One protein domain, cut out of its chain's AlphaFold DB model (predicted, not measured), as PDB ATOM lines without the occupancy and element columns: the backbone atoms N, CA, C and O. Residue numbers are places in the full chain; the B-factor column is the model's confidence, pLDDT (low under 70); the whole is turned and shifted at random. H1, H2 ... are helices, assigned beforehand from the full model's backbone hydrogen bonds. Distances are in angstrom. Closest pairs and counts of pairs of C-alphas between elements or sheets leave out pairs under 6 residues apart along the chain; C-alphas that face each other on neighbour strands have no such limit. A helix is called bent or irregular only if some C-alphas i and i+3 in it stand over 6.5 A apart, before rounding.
ATOM      1  N   LYS A 358      85.276 -19.936 132.802       48.38
ATOM      2  CA  LYS A 358      84.950 -21.263 132.246       48.38
ATOM      3  C   LYS A 358      83.813 -21.918 133.038       48.38
ATOM      4  O   LYS A 358      84.056 -22.682 133.971       48.38
ATOM      5  N   VAL A 359      82.573 -21.632 132.649       53.72
ATOM      6  CA  VAL A 359      81.368 -22.200 133.274       53.72
ATOM      7  C   VAL A 359      81.156 -23.653 132.854       53.72
ATOM      8  O   VAL A 359      81.233 -23.985 131.673       53.72
ATOM      9  N   ASN A 360      80.810 -24.522 133.805       54.81
ATOM     10  CA  ASN A 360      80.281 -25.853 133.508       54.81
ATOM     11  C   ASN A 360      78.754 -25.753 133.284       54.81
ATOM     12  O   ASN A 360      78.038 -25.541 134.264       54.81
ATOM     13  N   PRO A 361      78.213 -25.920 132.058       51.66
ATOM     14  CA  PRO A 361      76.814 -25.577 131.756       51.66
ATOM     15  C   PRO A 361      75.750 -26.431 132.465       51.66
ATOM     16  O   PRO A 361      74.563 -26.181 132.307       51.66
ATOM     17  N   LYS A 362      76.149 -27.470 133.206       52.62
ATOM     18  CA  LYS A 362      75.243 -28.462 133.805       52.62
ATOM     19  C   LYS A 362      74.632 -28.053 135.152       52.62
ATOM     20  O   LYS A 362      73.810 -28.806 135.665       52.62
ATOM     21  N   ASN A 363      75.027 -26.908 135.713       57.38
ATOM     22  CA  ASN A 363      74.673 -26.498 137.079       57.38
ATOM     23  C   ASN A 363      73.746 -25.263 137.160       57.38
ATOM     24  O   ASN A 363      73.492 -24.795 138.264       57.38
ATOM     25  N   TYR A 364      73.263 -24.723 136.035       69.75
ATOM     26  CA  TYR A 364      72.555 -23.433 135.984       69.75
ATOM     27  C   TYR A 364      71.334 -23.498 135.063       69.75
ATOM     28  O   TYR A 364      71.353 -24.240 134.079       69.75
ATOM     29  N   ASP A 365      70.315 -22.682 135.336       74.44
ATOM     30  CA  ASP A 365      69.252 -22.390 134.372       74.44
ATOM     31  C   ASP A 365      69.706 -21.232 133.455       74.44
ATOM     32  O   ASP A 365      70.014 -20.147 133.959       74.44
ATOM     33  N   PRO A 366      69.767 -21.410 132.119       71.81
ATOM     34  CA  PRO A 366      70.044 -20.315 131.186       71.81
ATOM     35  C   PRO A 366      69.105 -19.110 131.358       71.81
ATOM     36  O   PRO A 366      69.527 -17.972 131.161       71.81
ATOM     37  N   ASN A 367      67.857 -19.348 131.775       81.31
ATOM     38  CA  ASN A 367      66.851 -18.307 131.946       81.31
ATOM     39  C   ASN A 367      67.182 -17.335 133.097       81.31
ATOM     40  O   ASN A 367      66.728 -16.193 133.062       81.31
ATOM     41  N   ASP A 368      67.988 -17.732 134.090       85.12
ATOM     42  CA  ASP A 368      68.417 -16.824 135.167       85.12
ATOM     43  C   ASP A 368      69.420 -15.770 134.656       85.12
ATOM     44  O   ASP A 368      69.346 -14.601 135.040       85.12
ATOM     45  N   PHE A 369      70.308 -16.146 133.724       85.62
ATOM     46  CA  PHE A 369      71.221 -15.206 133.058       85.62
ATOM     47  C   PHE A 369      70.458 -14.232 132.147       85.62
ATOM     48  O   PHE A 369      70.685 -13.021 132.212       85.62
ATOM     49  N   ASP A 370      69.498 -14.742 131.363       83.56
ATOM     50  CA  ASP A 370      68.604 -13.916 130.541       83.56
ATOM     51  C   ASP A 370      67.780 -12.943 131.408       83.56
ATOM     52  O   ASP A 370      67.631 -11.777 131.052       83.56
ATOM     53  N   THR A 371      67.298 -13.392 132.576       86.06
ATOM     54  CA  THR A 371      66.498 -12.589 133.523       86.06
ATOM     55  C   THR A 371      67.287 -11.423 134.128       86.06
ATOM     56  O   THR A 371      66.724 -10.346 134.314       86.06
ATOM     57  N   LEU A 372      68.580 -11.602 134.421       85.88
ATOM     58  CA  LEU A 372      69.456 -10.505 134.857       85.88
ATOM     59  C   LEU A 372      70.006  -9.665 133.686       85.88
ATOM     60  O   LEU A 372      70.546  -8.582 133.915       85.88
ATOM     61  N   GLY A 373      69.859 -10.115 132.437       86.62
ATOM     62  CA  GLY A 373      70.384  -9.425 131.257       86.62
ATOM     63  C   GLY A 373      71.908  -9.525 131.121       86.62
ATOM     64  O   GLY A 373      72.552  -8.551 130.723       86.62
ATOM     65  N   ILE A 374      72.482 -10.686 131.456       85.94
ATOM     66  CA  ILE A 374      73.928 -10.975 131.440       85.94
ATOM     67  C   ILE A 374      74.249 -12.237 130.623       85.94
ATOM     68  O   ILE A 374      73.393 -13.098 130.439       85.94
ATOM     69  N   ILE A 375      75.491 -12.363 130.144       83.56
ATOM     70  CA  ILE A 375      75.979 -13.600 129.507       83.56
ATOM     71  C   ILE A 375      76.518 -14.580 130.563       83.56
ATOM     72  O   ILE A 375      77.077 -14.130 131.569       83.56
ATOM     73  N   PRO A 376      76.459 -15.908 130.337       80.19
ATOM     74  CA  PRO A 376      76.962 -16.884 131.300       80.19
ATOM     75  C   PRO A 376      78.440 -16.728 131.667       80.19
ATOM     76  O   PRO A 376      78.810 -17.056 132.788       80.19
ATOM     77  N   GLN A 396      59.461  -3.354 139.905       82.56
ATOM     78  CA  GLN A 396      58.361  -4.315 139.979       82.56
ATOM     79  C   GLN A 396      58.771  -5.777 139.700       82.56
ATOM     80  O   GLN A 396      57.980  -6.676 139.982       82.56
ATOM     81  N   TYR A 397      59.987  -6.024 139.196       84.31
ATOM     82  CA  TYR A 397      60.545  -7.369 138.991       84.31
ATOM     83  C   TYR A 397      61.502  -7.829 140.111       84.31
ATOM     84  O   TYR A 397      62.080  -8.909 139.979       84.31
ATOM     85  N   GLU A 398      61.652  -7.077 141.218       85.88
ATOM     86  CA  GLU A 398      62.567  -7.415 142.334       85.88
ATOM     87  C   GLU A 398      62.537  -8.894 142.750       85.88
ATOM     88  O   GLU A 398      63.615  -9.486 142.792       85.88
ATOM     89  N   PRO A 399      61.375  -9.550 142.967       84.69
ATOM     90  CA  PRO A 399      61.371 -10.920 143.480       84.69
ATOM     91  C   PRO A 399      61.968 -11.923 142.484       84.69
ATOM     92  O   PRO A 399      62.653 -12.868 142.877       84.69
ATOM     93  N   THR A 400      61.719 -11.700 141.190       87.62
ATOM     94  CA  THR A 400      62.212 -12.530 140.085       87.62
ATOM     95  C   THR A 400      63.707 -12.310 139.865       87.62
ATOM     96  O   THR A 400      64.462 -13.278 139.823       87.62
ATOM     97  N   LEU A 401      64.143 -11.045 139.819       86.62
ATOM     98  CA  LEU A 401      65.554 -10.664 139.699       86.62
ATOM     99  C   LEU A 401      66.381 -11.186 140.887       86.62
ATOM    100  O   LEU A 401      67.484 -11.696 140.703       86.62
ATOM    101  N   PHE A 402      65.832 -11.107 142.103       86.88
ATOM    102  CA  PHE A 402      66.505 -11.554 143.319       86.88
ATOM    103  C   PHE A 402      66.643 -13.081 143.366       86.88
ATOM    104  O   PHE A 402      67.705 -13.585 143.719       86.88
ATOM    105  N   THR A 403      65.616 -13.827 142.940       88.94
ATOM    106  CA  THR A 403      65.701 -15.296 142.836       88.94
ATOM    107  C   THR A 403      66.751 -15.727 141.806       88.94
ATOM    108  O   THR A 403      67.569 -16.593 142.112       88.94
ATOM    109  N   ALA A 404      66.798 -15.084 140.633       88.31
ATOM    110  CA  ALA A 404      67.825 -15.361 139.626       88.31
ATOM    111  C   ALA A 404      69.244 -15.091 140.164       88.31
ATOM    112  O   ALA A 404      70.133 -15.933 140.035       88.31
ATOM    113  N   LEU A 405      69.454 -13.962 140.856       87.00
ATOM    114  CA  LEU A 405      70.731 -13.645 141.504       87.00
ATOM    115  C   LEU A 405      71.133 -14.697 142.558       87.00
ATOM    116  O   LEU A 405      72.294 -15.107 142.599       87.00
ATOM    117  N   GLN A 406      70.186 -15.166 143.380       85.50
ATOM    118  CA  GLN A 406      70.431 -16.215 144.377       85.50
ATOM    119  C   GLN A 406      70.850 -17.545 143.738       85.50
ATOM    120  O   GLN A 406      71.839 -18.137 144.171       85.50
ATOM    121  N   ASN A 407      70.138 -17.992 142.698       85.50
ATOM    122  CA  ASN A 407      70.453 -19.228 141.979       85.50
ATOM    123  C   ASN A 407      71.868 -19.184 141.379       85.50
ATOM    124  O   ASN A 407      72.642 -20.134 141.513       85.50
ATOM    125  N   LEU A 408      72.221 -18.063 140.742       84.50
ATOM    126  CA  LEU A 408      73.518 -17.883 140.093       84.50
ATOM    127  C   LEU A 408      74.673 -17.779 141.099       84.50
ATOM    128  O   LEU A 408      75.721 -18.382 140.865       84.50
ATOM    129  N   SER A 409      74.480 -17.084 142.225       81.44
ATOM    130  CA  SER A 409      75.485 -16.988 143.295       81.44
ATOM    131  C   SER A 409      75.788 -18.359 143.910       81.44
ATOM    132  O   SER A 409      76.942 -18.794 143.916       81.44
ATOM    133  N   GLN A 410      74.744 -19.105 144.297       77.19
ATOM    134  CA  GLN A 410      74.878 -20.458 144.850       77.19
ATOM    135  C   GLN A 410      75.513 -21.438 143.858       77.19
ATOM    136  O   GLN A 410      76.326 -22.275 144.248       77.19
ATOM    137  N   GLY A 411      75.167 -21.337 142.569       72.56
ATOM    138  CA  GLY A 411      75.747 -22.185 141.529       72.56
ATOM    139  C   GLY A 411      77.244 -21.935 141.308       72.56
ATOM    140  O   GLY A 411      77.978 -22.883 141.025       72.56
ATOM    141  N   ARG A 412      77.699 -20.681 141.457       70.69
ATOM    142  CA  ARG A 412      79.108 -20.277 141.306       70.69
ATOM    143  C   ARG A 412      79.938 -20.431 142.590       70.69
ATOM    144  O   ARG A 412      81.152 -20.578 142.491       70.69
ATOM    145  N   GLY A 413      79.305 -20.447 143.765       68.19
ATOM    146  CA  GLY A 413      79.971 -20.645 145.059       68.19
ATOM    147  C   GLY A 413      80.745 -19.420 145.554       68.19
ATOM    148  O   GLY A 413      81.846 -19.565 146.085       68.19
ATOM    149  N   ASN A 414      80.207 -18.215 145.346       70.19
ATOM    150  CA  ASN A 414      80.849 -16.967 145.761       70.19
ATOM    151  C   ASN A 414      80.357 -16.528 147.153       70.19
ATOM    152  O   ASN A 414      79.325 -15.870 147.279       70.19
ATOM    153  N   GLU A 415      81.135 -16.853 148.190       71.69
ATOM    154  CA  GLU A 415      80.810 -16.528 149.589       71.69
ATOM    155  C   GLU A 415      80.637 -15.013 149.841       71.69
ATOM    156  O   GLU A 415      79.813 -14.621 150.665       71.69
ATOM    157  N   GLU A 416      81.357 -14.140 149.125       68.06
ATOM    158  CA  GLU A 416      81.238 -12.681 149.287       68.06
ATOM    159  C   GLU A 416      79.919 -12.147 148.701       68.06
ATOM    160  O   GLU A 416      79.239 -11.312 149.310       68.06
ATOM    161  N   LEU A 417      79.524 -12.655 147.529       73.88
ATOM    162  CA  LEU A 417      78.241 -12.329 146.911       73.88
ATOM    163  C   LEU A 417      77.079 -12.896 147.739       73.88
ATOM    164  O   LEU A 417      76.099 -12.186 147.962       73.88
ATOM    165  N   ASP A 418      77.216 -14.108 148.279       76.94
ATOM    166  CA  ASP A 418      76.240 -14.701 149.198       76.94
ATOM    167  C   ASP A 418      76.084 -13.872 150.489       76.94
ATOM    168  O   ASP A 418      74.961 -13.678 150.956       76.94
ATOM    169  N   VAL A 419      77.167 -13.296 151.030       75.44
ATOM    170  CA  VAL A 419      77.103 -12.353 152.165       75.44
ATOM    171  C   VAL A 419      76.365 -11.061 151.791       75.44
ATOM    172  O   VAL A 419      75.521 -10.604 152.567       75.44
ATOM    173  N   LYS A 420      76.599 -10.488 150.600       72.88
ATOM    174  CA  LYS A 420      75.849  -9.311 150.106       72.88
ATOM    175  C   LYS A 420      74.360  -9.618 149.918       72.88
ATOM    176  O   LYS A 420      73.515  -8.851 150.379       72.88
ATOM    177  N   ILE A 421      74.034 -10.767 149.328       79.06
ATOM    178  CA  ILE A 421      72.663 -11.267 149.150       79.06
ATOM    179  C   ILE A 421      71.975 -11.488 150.503       79.06
ATOM    180  O   ILE A 421      70.827 -11.081 150.674       79.06
ATOM    181  N   ALA A 422      72.656 -12.097 151.477       75.56
ATOM    182  CA  ALA A 422      72.122 -12.327 152.820       75.56
ATOM    183  C   ALA A 422      71.921 -11.015 153.598       75.56
ATOM    184  O   ALA A 422      70.897 -10.841 154.260       75.56
ATOM    185  N   SER A 423      72.856 -10.069 153.471       73.81
ATOM    186  CA  SER A 423      72.735  -8.721 154.031       73.81
ATOM    187  C   SER A 423      71.523  -7.994 153.443       73.81
ATOM    188  O   SER A 423      70.633  -7.590 154.193       73.81
ATOM    189  N   TYR A 424      71.398  -7.945 152.113       73.38
ATOM    190  CA  TYR A 424      70.239  -7.359 151.433       73.38
ATOM    191  C   TYR A 424      68.930  -8.052 151.822       73.38
ATOM    192  O   TYR A 424      67.969  -7.368 152.159       73.38
ATOM    193  N   ALA A 425      68.893  -9.386 151.896       76.50
ATOM    194  CA  ALA A 425      67.724 -10.127 152.377       76.50
ATOM    195  C   ALA A 425      67.329  -9.749 153.815       76.50
ATOM    196  O   ALA A 425      66.140  -9.705 154.123       76.50
ATOM    197  N   SER A 426      68.301  -9.450 154.687       67.31
ATOM    198  CA  SER A 426      68.048  -9.018 156.069       67.31
ATOM    199  C   SER A 426      67.595  -7.555 156.184       67.31
ATOM    200  O   SER A 426      66.800  -7.226 157.064       67.31
ATOM    201  N   VAL A 427      68.056  -6.682 155.279       65.94
ATOM    202  CA  VAL A 427      67.685  -5.256 155.226       65.94
ATOM    203  C   VAL A 427      66.407  -5.029 154.409       65.94
ATOM    204  O   VAL A 427      65.729  -4.030 154.612       65.94
ATOM    205  N   ARG A 428      65.990  -5.979 153.562       63.25
ATOM    206  CA  ARG A 428      64.744  -5.894 152.778       63.25
ATOM    207  C   ARG A 428      63.496  -5.659 153.641       63.25
ATOM    208  O   ARG A 428      62.561  -5.010 153.182       63.25
ATOM    209  N   ASP A 429      63.523  -6.113 154.895       52.62
ATOM    210  CA  ASP A 429      62.462  -5.924 155.893       52.62
ATOM    211  C   ASP A 429      62.825  -4.917 157.022       52.62
ATOM    212  O   ASP A 429      62.060  -4.759 157.978       52.62
ATOM    213  N   ALA A 430      63.968  -4.212 156.949       44.03
ATOM    214  CA  ALA A 430      64.501  -3.366 158.030       44.03
ATOM    215  C   ALA A 430      65.027  -1.984 157.554       44.03
ATOM    216  O   ALA A 430      65.460  -1.830 156.415       44.03
ATOM    217  N   PRO A 431      65.011  -0.928 158.396       36.97
ATOM    218  CA  PRO A 431      65.563   0.378 158.019       36.97
ATOM    219  C   PRO A 431      67.100   0.323 157.855       36.97
ATOM    220  O   PRO A 431      67.760  -0.407 158.596       36.97
ATOM    221  N   PRO A 432      67.683   1.098 156.918       36.50
ATOM    222  CA  PRO A 432      69.047   0.875 156.438       36.50
ATOM    223  C   PRO A 432      70.125   1.224 157.486       36.50
ATOM    224  O   PRO A 432      70.073   2.317 158.060       36.50
ATOM    225  N   PRO A 433      71.128   0.351 157.707       39.03
ATOM    226  CA  PRO A 433      72.324   0.677 158.479       39.03
ATOM    227  C   PRO A 433      73.326   1.511 157.667       39.03
ATOM    228  O   PRO A 433      73.378   1.427 156.441       39.03
ATOM    229  N   LEU A 434      74.165   2.269 158.374       37.88
ATOM    230  CA  LEU A 434      75.375   2.879 157.821       37.88
ATOM    231  C   LEU A 434      76.483   1.815 157.770       37.88
ATOM    232  O   LEU A 434      76.870   1.304 158.820       37.88
TER     233      LEU A 434
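Overview. This is residues 358 to 376 and 396 to 434 of the 1259 residues of the protein "USP domain-containing protein" of Phialemoniopsis curvata (UniProt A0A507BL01). You are looking at a flat, all-helix piece built round a long helix, H2, which stands in the middle; the short helix H1 crosses it on one side, and H3 folds back on its other side as the second arm of a helical hairpin that opens like a narrow V. H1 and H3 have no contact with each other, and residues 426 to 431, at the far end of H3 and just past it, stick out free. The printed part has 58 residues with three named helices, in the order H1, H2, H3, and no named strand. It is only just loose, close to compact, with a radius of gyration of the C-alphas of 12.7 A, and it spans 38 by 27 by 14 A.

Along the chain. Start at C-alpha 358, at (84.950, -21.263, 132.246), and go along to Pro 366, at (70.044, -20.315, 131.186), where H1 begins; it holds residues 366 to 372 and is 10.5 A long from first to last C-alpha. After the cut, find C-alpha 396 at (58.361, -4.315, 139.979); from there H2 runs through residues 396 to 412 over 26.2 A. H2 is irregular, with C-alphas 396 and 399 standing 8.1 A apart. H3 holds residues 415 to 427, is 18.2 A long and ends at C-alpha 427, at (67.685, -5.256, 155.226).

Arrangement. Look first at H1 and H2, which touch, with 12 pairs of C-alphas within 8 A; their closest C-alphas are those of Asp 368 and Ala 404, 4.7 A apart. The two run opposite ways at a steep tilt of 52 degrees. Next see H2 and H3, a helical hairpin on a tight link of 2 residues, running opposite ways at a shallow tilt of 29 degrees. They touch through residues 406 to 410 of H2 and 417 to 421 of H3 alone, and their closest C-alphas are those of Ser 409 and Asp 418, 6.4 A apart. H1 and H3 are apart. Along the backbone, H1 and H3 have every O i to N i+4 pair within hydrogen-bond range, and H2 has 12 of 13.

Size, cuts and confidence. The two C-alphas farthest apart are those of Lys 362 and Leu 434, at 39.5 A. Residues 377 to 395 are cut out and not printed, and C-alphas 376 and 396 are 24.1 A apart across this cut, which falls in the link from H1 to H2. The model's mean pLDDT over the printed part is 72.4, and you will find values under 70 at residues 358 to 364, 413, 416 and 426 to 434.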